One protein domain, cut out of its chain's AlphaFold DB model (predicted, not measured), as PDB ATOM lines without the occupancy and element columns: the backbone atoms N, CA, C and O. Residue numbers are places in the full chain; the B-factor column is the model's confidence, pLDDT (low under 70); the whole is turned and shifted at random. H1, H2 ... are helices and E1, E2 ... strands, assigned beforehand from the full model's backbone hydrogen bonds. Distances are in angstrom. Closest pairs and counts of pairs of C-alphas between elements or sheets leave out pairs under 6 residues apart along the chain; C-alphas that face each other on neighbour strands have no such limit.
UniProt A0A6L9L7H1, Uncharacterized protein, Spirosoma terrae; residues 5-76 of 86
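Overview. This is residues 5 to 76 of the 86 residues of an uncharacterized protein of Spirosoma terrae (UniProt A0A6L9L7H1). A small twisted sheet of three strands has two helices over one face and its other face bare: the short H1 lies over edge strand E1, and the long H2 starts by the last residues of H1, crosses the sheet slantwise with its first turns and runs on well past it. The long link between E2 and E3 reaches beyond the sheet toward the same end as H2, and the later part of H2 makes much of the length. The printed part has 72 residues with two named helices and three named strands, in the order H1 E1 E2 E3 H2; the sheet's order is E1 E2 E3, antiparallel throughout, and the class is mixed, helices and strands. The whole is compact, with a radius of gyration of the C-alphas of 12.7 A, and spans 41 by 20 by 19 A.

Arrangement. H1, residues 5 to 12, is on the sheet formed by E1, residues 17 to 22, E2, residues 28 to 33, and E3, residues 45 to 50. Its height over the sheet is 8.9 A; it lies over E1 and runs along the strands, at 9 degrees to E1 on the local plane. The closest C-alphas of H1 and E1 are those of Ser 12 and Val 20, 5.8 A apart. The strands form a meander, each the antiparallel neighbour of the one before. E1 and E2 form a hairpin at 165 degrees between their directions, with N 21 and O 30 within hydrogen-bond range at 2.8 A. E2 and E3 form a hairpin at 155 degrees, with N 31 and O 47 within range at 2.8 A. The sheet is twisted, its C-alphas lying up to 4.0 A off its best plane. H2, residues 56 to 74, is on the same face as H1, giving two layers, helices on one face of a sheet. Its height is 11.3 A, over a local plane of just 6 C-alphas; it runs slantwise to the strands, at 46 degrees to E2 on the local plane. The closest C-alphas of E2 and H2 are those of Val 31 and Val 59, 7.9 A apart. H2 touches H1 with residues 56 to 59 alone, the closest C-alphas being those of Ala 11 and Ala 56 at 4.6 A; they run the same way at a shallow tilt of 27 degrees. In H1 and H2 every O i to N i+4 pair is within hydrogen-bond range.

Along the chain. H1 begins at C-alpha 5 (172.440, 143.007, 169.778) and measures 10.6 A. E1, E2 and E3 measure 14.3 A, 15.9 A and 17.0 A; C-alpha 45, where E3 begins, is at (171.535, 142.146, 147.864). H2 measures 27.3 A and ends at C-alpha 74 (182.282, 151.693, 135.346).

Size, cuts and confidence. The two C-alphas farthest apart, those of Asp 25 and Gly 76, are 42.3 A apart. The printed part has no cut. The link from E2 to E3, 11 residues, is long; the other three are tight. The mean pLDDT of the printed part is 88.3, and residue 76 is under 70.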
ATOM      1  N   ALA A   5     173.664 142.205 169.891       79.88
ATOM      2  CA  ALA A   5     172.440 143.007 169.778       79.88
ATOM      3  C   ALA A   5     172.698 144.513 169.539       79.88
ATOM      4  O   ALA A   5     171.950 145.173 168.809       79.88
ATOM      5  N   TYR A   6     173.770 145.063 170.119       87.81
ATOM      6  CA  TYR A   6     174.157 146.463 169.926       87.81
ATOM      7  C   TYR A   6     174.680 146.699 168.506       87.81
ATOM      8  O   TYR A   6     174.269 147.649 167.838       87.81
ATOM      9  N   GLU A   7     175.515 145.789 168.005       90.38
ATOM     10  CA  GLU A   7     176.030 145.857 166.636       90.38
ATOM     11  C   GLU A   7     174.915 145.650 165.597       90.38
ATOM     12  O   GLU A   7     174.888 146.353 164.589       90.38
ATOM     13  N   ILE A   8     173.935 144.775 165.860       89.94
ATOM     14  CA  ILE A   8     172.740 144.609 165.008       89.94
ATOM     15  C   ILE A   8     171.927 145.906 164.928       89.94
ATOM     16  O   ILE A   8     171.496 146.302 163.839       89.94
ATOM     17  N   THR A   9     171.748 146.595 166.058       91.88
ATOM     18  CA  THR A   9     171.053 147.891 166.097       91.88
ATOM     19  C   THR A   9     171.796 148.939 165.268       91.88
ATOM     20  O   THR A   9     171.186 149.606 164.433       91.88
ATOM     21  N   LYS A  10     173.123 149.039 165.426       93.62
ATOM     22  CA  LYS A  10     173.955 149.945 164.621       93.62
ATOM     23  C   LYS A  10     173.874 149.645 163.129       93.62
ATOM     24  O   LYS A  10     173.658 150.557 162.340       93.62
ATOM     25  N   ALA A  11     174.019 148.378 162.742       91.44
ATOM     26  CA  ALA A  11     173.962 147.971 161.343       91.44
ATOM     27  C   ALA A  11     172.596 148.288 160.717       91.44
ATOM     28  O   ALA A  11     172.526 148.721 159.571       91.44
ATOM     29  N   SER A  12     171.514 148.139 161.485       93.00
ATOM     30  CA  SER A  12     170.158 148.485 161.040       93.00
ATOM     31  C   SER A  12     169.960 149.989 160.820       93.00
ATOM     32  O   SER A  12     169.122 150.377 160.010       93.00
ATOM     33  N   ALA A  13     170.728 150.834 161.514       93.88
ATOM     34  CA  ALA A  13     170.685 152.288 161.364       93.88
ATOM     35  C   ALA A  13     171.480 152.809 160.149       93.88
ATOM     36  O   ALA A  13     171.383 153.990 159.816       93.88
ATOM     37  N   LEU A  14     172.257 151.957 159.468       93.19
ATOM     38  CA  LEU A  14     173.026 152.362 158.293       93.19
ATOM     39  C   LEU A  14     172.083 152.718 157.126       93.19
ATOM     40  O   LEU A  14     171.188 151.940 156.788       93.19
ATOM     41  N   PRO A  15     172.293 153.851 156.429       91.50
ATOM     42  CA  PRO A  15     171.329 154.375 155.456       91.50
ATOM     43  C   PRO A  15     171.155 153.485 154.217       91.50
ATOM     44  O   PRO A  15     170.119 153.531 153.558       91.50
ATOM     45  N   PHE A  16     172.158 152.671 153.890       91.12
ATOM     46  CA  PHE A  16     172.140 151.734 152.765       91.12
ATOM     47  C   PHE A  16     171.659 150.328 153.157       91.12
ATOM     48  O   PHE A  16     171.514 149.472 152.284       91.12
ATOM     49  N   VAL A  17     171.380 150.082 154.440       94.69
ATOM     50  CA  VAL A  17     170.794 148.830 154.925       94.69
ATOM     51  C   VAL A  17     169.268 148.941 154.872       94.69
ATOM     52  O   VAL A  17     168.669 149.975 155.184       94.69
ATOM     53  N   ALA A  18     168.628 147.887 154.376       94.25
ATOM     54  CA  ALA A  18     167.178 147.744 154.320       94.25
ATOM     55  C   ALA A  18     166.655 146.934 155.508       94.25
ATOM     56  O   ALA A  18     165.614 147.270 156.070       94.25
ATOM     57  N   LYS A  19     167.358 145.856 155.874       94.81
ATOM     58  CA  LYS A  19     166.952 144.949 156.949       94.81
ATOM     59  C   LYS A  19     168.158 144.206 157.516       94.81
ATOM     60  O   LYS A  19     169.061 143.849 156.767       94.81
ATOM     61  N   VAL A  20     168.131 143.915 158.812       94.81
ATOM     62  CA  VAL A  20     169.066 142.993 159.472       94.81
ATOM     63  C   VAL A  20     168.253 141.899 160.159       94.81
ATOM     64  O   VAL A  20     167.228 142.184 160.775       94.81
ATOM     65  N   ILE A  21     168.664 140.643 160.005       93.44
ATOM     66  CA  ILE A  21     167.987 139.464 160.550       93.44
ATOM     67  C   ILE A  21     169.039 138.589 161.225       93.44
ATOM     68  O   ILE A  21     170.039 138.246 160.604       93.44
ATOM     69  N   LEU A  22     168.800 138.193 162.472       91.25
ATOM     70  CA  LEU A  22     169.547 137.105 163.100       91.25
ATOM     71  C   LEU A  22     168.910 135.780 162.671       91.25
ATOM     72  O   LEU A  22     167.688 135.634 162.753       91.25
ATOM     73  N   SER A  23     169.709 134.850 162.153       90.12
ATOM     74  CA  SER A  23     169.226 133.540 161.717       90.12
ATOM     75  C   SER A  23     168.646 132.745 162.890       90.12
ATOM     76  O   SER A  23     169.012 132.950 164.045       90.12
ATOM     77  N   SER A  24     167.736 131.816 162.591       87.75
ATOM     78  CA  SER A  24     167.049 131.003 163.607       87.75
ATOM     79  C   SER A  24     167.983 130.089 164.403       87.75
ATOM     80  O   SER A  24     167.653 129.711 165.520       87.75
ATOM     81  N   ASP A  25     169.139 129.741 163.838       88.12
ATOM     82  CA  ASP A  25     170.207 128.994 164.509       88.12
ATOM     83  C   ASP A  25     171.140 129.892 165.344       88.12
ATOM     84  O   ASP A  25     172.041 129.389 166.007       88.12
ATOM     85  N   PHE A  26     170.929 131.214 165.329       84.88
ATOM     86  CA  PHE A  26     171.753 132.228 165.995       84.88
ATOM     87  C   PHE A  26     173.227 132.248 165.559       84.88
ATOM     88  O   PHE A  26     174.050 132.895 166.208       84.88
ATOM     89  N   LEU A  27     173.576 131.582 164.454       89.19
ATOM     90  CA  LEU A  27     174.952 131.503 163.959       89.19
ATOM     91  C   LEU A  27     175.281 132.607 162.956       89.19
ATOM     92  O   LEU A  27     176.449 132.965 162.800       89.19
ATOM     93  N   SER A  28     174.272 133.164 162.288       91.25
ATOM     94  CA  SER A  28     174.453 134.100 161.183       91.25
ATOM     95  C   SER A  28     173.636 135.375 161.355       91.25
ATOM     96  O   SER A  28     172.480 135.362 161.768       91.25
ATOM     97  N   VAL A  29     174.214 136.501 160.958       93.12
ATOM     98  CA  VAL A  29     173.506 137.764 160.764       93.12
ATOM     99  C   VAL A  29     173.378 138.009 159.267       93.12
ATOM    100  O   VAL A  29     174.366 138.088 158.539       93.12
ATOM    101  N   ILE A  30     172.138 138.114 158.811       95.00
ATOM    102  CA  ILE A  30     171.763 138.354 157.424       95.00
ATOM    103  C   ILE A  30     171.440 139.840 157.281       95.00
ATOM    104  O   ILE A  30     170.528 140.348 157.933       95.00
ATOM    105  N   VAL A  31     172.166 140.537 156.413       95.50
ATOM    106  CA  VAL A  31     171.965 141.963 156.139       95.50
ATOM    107  C   VAL A  31     171.472 142.139 154.709       95.50
ATOM    108  O   VAL A  31     172.176 141.830 153.752       95.50
ATOM    109  N   GLU A  32     170.259 142.661 154.553       94.56
ATOM    110  CA  GLU A  32     169.704 143.065 153.263       94.56
ATOM    111  C   GLU A  32     170.071 144.528 152.997       94.56
ATOM    112  O   GLU A  32     169.717 145.421 153.771       94.56
ATOM    113  N   LEU A  33     170.768 144.786 151.891       92.88
ATOM    114  CA  LEU A  33     171.072 146.132 151.415       92.88
ATOM    115  C   LEU A  33     169.900 146.693 150.601       92.88
ATOM    116  O   LEU A  33     169.188 145.963 149.904       92.88
ATOM    117  N   ARG A  34     169.736 148.017 150.629       91.12
ATOM    118  CA  ARG A  34     168.763 148.716 149.784       91.12
ATOM    119  C   ARG A  34     169.103 148.535 148.309       91.12
ATOM    120  O   ARG A  34     170.267 148.474 147.913       91.12
ATOM    121  N   LYS A  35     168.055 148.489 147.484       87.69
ATOM    122  CA  LYS A  35     168.201 148.516 146.029       87.69
ATOM    123  C   LYS A  35     168.797 149.860 145.636       87.69
ATOM    124  O   LYS A  35     168.165 150.895 145.833       87.69
ATOM    125  N   THR A  36     169.980 149.820 145.044       83.44
ATOM    126  CA  THR A  36     170.714 151.014 144.626       83.44
ATOM    127  C   THR A  36     171.181 150.796 143.190       83.44
ATOM    128  O   THR A  36     172.320 150.377 142.965       83.44
ATOM    129  N   PRO A  37     170.312 151.036 142.187       79.00
ATOM    130  CA  PRO A  37     170.651 150.806 140.781       79.00
ATOM    131  C   PRO A  37     171.918 151.553 140.346       79.00
ATOM    132  O   PRO A  37     172.705 151.028 139.564       79.00
ATOM    133  N   SER A  38     172.164 152.735 140.920       77.62
ATOM    134  CA  SER A  38     173.357 153.552 140.672       77.62
ATOM    135  C   SER A  38     174.677 152.907 141.109       77.62
ATOM    136  O   SER A  38     175.722 153.381 140.672       77.62
ATOM    137  N   LEU A  39     174.639 151.845 141.923       73.94
ATOM    138  CA  LEU A  39     175.787 151.034 142.345       73.94
ATOM    139  C   LEU A  39     175.788 149.624 141.735       73.94
ATOM    140  O   LEU A  39     176.483 148.741 142.227       73.94
ATOM    141  N   GLY A  40     174.978 149.373 140.702       72.44
ATOM    142  CA  GLY A  40     174.869 148.033 140.117       72.44
ATOM    143  C   GLY A  40     174.143 147.037 141.024       72.44
ATOM    144  O   GLY A  40     174.292 145.830 140.859       72.44
ATOM    145  N   LEU A  41     173.317 147.538 141.950       79.75
ATOM    146  CA  LEU A  41     172.524 146.759 142.902       79.75
ATOM    147  C   LEU A  41     171.011 146.848 142.586       79.75
ATOM    148  O   LEU A  41     170.244 147.341 143.416       79.75
ATOM    149  N   PRO A  42     170.535 146.410 141.397       75.44
ATOM    150  CA  PRO A  42     169.130 146.562 140.994       75.44
ATOM    151  C   PRO A  42     168.182 145.564 141.682       75.44
ATOM    152  O   PRO A  42     166.963 145.740 141.672       75.44
ATOM    153  N   ARG A  43     168.727 144.490 142.259       80.94
ATOM    154  CA  ARG A  43     167.982 143.422 142.940       80.94
ATOM    155  C   ARG A  43     168.228 143.475 144.448       80.94
ATOM    156  O   ARG A  43     168.944 144.346 144.929       80.94
ATOM    157  N   LYS A  44     167.595 142.573 145.202       79.12
ATOM    158  CA  LYS A  44     167.924 142.383 146.620       79.12
ATOM    159  C   LYS A  44     169.369 141.904 146.733       79.12
ATOM    160  O   LYS A  44     169.731 140.951 146.048       79.12
ATOM    161  N   ASN A  45     170.159 142.550 147.584       87.50
ATOM    162  CA  ASN A  45     171.535 142.146 147.864       87.50
ATOM    163  C   ASN A  45     171.620 141.758 149.325       87.50
ATOM    164  O   ASN A  45     171.253 142.546 150.196       87.50
ATOM    165  N   ILE A  46     172.053 140.530 149.564       92.38
ATOM    166  CA  ILE A  46     172.058 139.921 150.883       92.38
ATOM    167  C   ILE A  46     173.505 139.610 151.234       92.38
ATOM    168  O   ILE A  46     174.210 138.968 150.457       92.38
ATOM    169  N   LEU A  47     173.931 140.083 152.396       92.25
ATOM    170  CA  LEU A  47     175.222 139.790 152.992       92.25
ATOM    171  C   LEU A  47     175.014 138.861 154.186       92.25
ATOM    172  O   LEU A  47     174.063 139.033 154.948       92.25
ATOM    173  N   TYR A  48     175.915 137.899 154.349       93.69
ATOM    174  CA  TYR A  48     175.896 136.940 155.448       93.69
ATOM    175  C   TYR A  48     177.145 137.144 156.296       93.69
ATOM    176  O   TYR A  48     178.256 137.178 155.770       93.69
ATOM    177  N   PHE A  49     176.956 137.266 157.603       93.50
ATOM    178  CA  PHE A  49     178.029 137.447 158.572       93.50
ATOM    179  C   PHE A  49     177.895 136.426 159.695       93.50
ATOM    180  O   PHE A  49     176.785 136.031 160.037       93.50
ATOM    181  N   SER A  50     179.010 136.037 160.310       92.44
ATOM    182  CA  SER A  50     178.978 135.236 161.537       92.44
ATOM    183  C   SER A  50     178.446 136.070 162.704       92.44
ATOM    184  O   SER A  50     178.957 137.161 162.957       92.44
ATOM    185  N   ALA A  51     177.467 135.556 163.451       88.94
ATOM    186  CA  ALA A  51     176.877 136.246 164.600       88.94
ATOM    187  C   ALA A  51     177.852 136.414 165.779       88.94
ATOM    188  O   ALA A  51     177.737 137.376 166.545       88.94
ATOM    189  N   SER A  52     178.831 135.510 165.909       88.50
ATOM    190  CA  SER A  52     179.825 135.523 166.992       88.50
ATOM    191  C   SER A  52     180.843 136.659 166.877       88.50
ATOM    192  O   SER A  52     181.420 137.075 167.878       88.50
ATOM    193  N   SER A  53     181.056 137.171 165.665       89.25
ATOM    194  CA  SER A  53     182.043 138.212 165.361       89.25
ATOM    195  C   SER A  53     181.437 139.389 164.599       89.25
ATOM    196  O   SER A  53     182.170 140.132 163.950       89.25
ATOM    197  N   PHE A  54     180.108 139.512 164.608       91.62
ATOM    198  CA  PHE A  54     179.395 140.508 163.823       91.62
ATOM    199  C   PHE A  54     179.683 141.923 164.325       91.62
ATOM    200  O   PHE A  54     179.496 142.212 165.509       91.62
ATOM    201  N   THR A  55     180.060 142.818 163.413       93.25
ATOM    202  CA  THR A  55     180.152 144.256 163.691       93.25
ATOM    203  C   THR A  55     179.511 145.082 162.583       93.25
ATOM    204  O   THR A  55     179.515 144.703 161.411       93.25
ATOM    205  N   ALA A  56     178.987 146.259 162.931       93.31
ATOM    206  CA  ALA A  56     178.432 147.187 161.945       93.31
ATOM    207  C   ALA A  56     179.500 147.666 160.943       93.31
ATOM    208  O   ALA A  56     179.209 147.840 159.761       93.31
ATOM    209  N   GLN A  57     180.753 147.783 161.394       94.19
ATOM    210  CA  GLN A  57     181.887 148.151 160.547       94.19
ATOM    211  C   GLN A  57     182.108 147.147 159.405       94.19
ATOM    212  O   GLN A  57     182.361 147.555 158.274       94.19
ATOM    213  N   GLN A  58     181.952 145.840 159.651       94.25
ATOM    214  CA  GLN A  58     182.066 144.829 158.590       94.25
ATOM    215  C   GLN A  58     181.021 145.029 157.484       94.25
ATOM    216  O   GLN A  58     181.298 144.778 156.310       94.25
ATOM    217  N   VAL A  59     179.830 145.515 157.843       94.50
ATOM    218  CA  VAL A  59     178.766 145.837 156.885       94.50
ATOM    219  C   VAL A  59     179.149 147.051 156.034       94.50
ATOM    220  O   VAL A  59     178.999 147.013 154.810       94.50
ATOM    221  N   GLU A  60     179.685 148.107 156.653       94.19
ATOM    222  CA  GLU A  60     180.194 149.288 155.940       94.19
ATOM    223  C   GLU A  60     181.346 148.939 154.993       94.19
ATOM    224  O   GLU A  60     181.352 149.361 153.834       94.19
ATOM    225  N   GLU A  61     182.303 148.132 155.448       94.31
ATOM    226  CA  GLU A  61     183.427 147.680 154.630       94.31
ATOM    227  C   GLU A  61     182.962 146.854 153.429       94.31
ATOM    228  O   GLU A  61     183.413 147.095 152.306       94.31
ATOM    229  N   ALA A  62     182.028 145.921 153.634       91.75
ATOM    230  CA  ALA A  62     181.445 145.132 152.553       91.75
ATOM    231  C   ALA A  62     180.732 146.025 151.525       91.75
ATOM    232  O   ALA A  62     180.961 145.888 150.321       91.75
ATOM    233  N   TYR A  63     179.929 146.992 151.981       91.44
ATOM    234  CA  TYR A  63     179.266 147.950 151.098       91.44
ATOM    235  C   TYR A  63     180.265 148.814 150.313       91.44
ATOM    236  O   TYR A  63     180.118 149.002 149.102       91.44
ATOM    237  N   ASN A  64     181.320 149.299 150.969       91.38
ATOM    238  CA  ASN A  64     182.360 150.097 150.325       91.38
ATOM    239  C   ASN A  64     183.159 149.295 149.288       91.38
ATOM    240  O   ASN A  64     183.484 149.842 148.234       91.38
ATOM    241  N   ARG A  65     183.427 148.003 149.533       90.19
ATOM    242  CA  ARG A  65     184.039 147.107 148.534       90.19
ATOM    243  C   ARG A  65     183.154 146.961 147.301       90.19
ATOM    244  O   ARG A  65     183.634 147.200 146.199       90.19
ATOM    245  N   ILE A  66     181.861 146.690 147.487       87.88
ATOM    246  CA  ILE A  66     180.886 146.601 146.386       87.88
ATOM    247  C   ILE A  66     180.856 147.903 145.577       87.88
ATOM    248  O   ILE A  66     180.945 147.890 144.349       87.88
ATOM    249  N   LYS A  67     180.779 149.050 146.263       87.12
ATOM    250  CA  LYS A  67     180.789 150.372 145.626       87.12
ATOM    251  C   LYS A  67     182.075 150.609 144.832       87.12
ATOM    252  O   LYS A  67     182.004 151.114 143.712       87.12
ATOM    253  N   LYS A  68     183.231 150.255 145.396       88.00
ATOM    254  CA  LYS A  68     184.532 150.396 144.736       88.00
ATOM    255  C   LYS A  68     184.617 149.521 143.487       88.00
ATOM    256  O   LYS A  68     184.915 150.050 142.425       88.00
ATOM    257  N   GLU A  69     184.270 148.239 143.584       86.00
ATOM    258  CA  GLU A  69     184.267 147.321 142.438       86.00
ATOM    259  C   GLU A  69     183.348 147.804 141.313       86.00
ATOM    260  O   GLU A  69     183.709 147.738 140.138       86.00
ATOM    261  N   TYR A  70     182.169 148.329 141.655       84.38
ATOM    262  CA  TYR A  70     181.265 148.908 140.669       84.38
ATOM    263  C   TYR A  70     181.870 150.140 139.980       84.38
ATOM    264  O   TYR A  70     181.810 150.252 138.755       84.38
ATOM    265  N   LEU A  71     182.465 151.059 140.746       83.62
ATOM    266  CA  LEU A  71     183.121 152.245 140.193       83.62
ATOM    267  C   LEU A  71     184.326 151.871 139.326       83.62
ATOM    268  O   LEU A  71     184.475 152.439 138.248       83.62
ATOM    269  N   ASP A  72     185.138 150.900 139.742       83.19
ATOM    270  CA  ASP A  72     186.281 150.408 138.968       83.19
ATOM    271  C   ASP A  72     185.820 149.802 137.628       83.19
ATOM    272  O   ASP A  72     186.359 150.159 136.577       83.19
ATOM    273  N   ARG A  73     184.746 148.994 137.634       77.69
ATOM    274  CA  ARG A  73     184.115 148.459 136.410       77.69
ATOM    275  C   ARG A  73     183.545 149.563 135.516       77.69
ATOM    276  O   ARG A  73     183.738 149.520 134.304       77.69
ATOM    277  N   LYS A  74     182.860 150.558 136.092       75.69
ATOM    278  CA  LYS A  74     182.282 151.693 135.346       75.69
ATOM    279  C   LYS A  74     183.362 152.587 134.729       75.69
ATOM    280  O   LYS A  74     183.181 153.078 133.621       75.69
ATOM    281  N   ASN A  75     184.478 152.781 135.427       75.69
ATOM    282  CA  ASN A  75     185.600 153.608 134.983       75.69
ATOM    283  C   ASN A  75     186.542 152.883 134.005       75.69
ATOM    284  O   ASN A  75     187.612 153.402 133.700       75.69
ATOM    285  N   GLY A  76     186.184 151.686 133.524       64.12
ATOM    286  CA  GLY A  76     186.990 150.951 132.548       64.12
ATOM    287  C   GLY A  76     188.325 150.439 133.093       64.12
ATOM    288  O   GLY A  76     189.152 149.966 132.315       64.12
TER     289      GLY A  76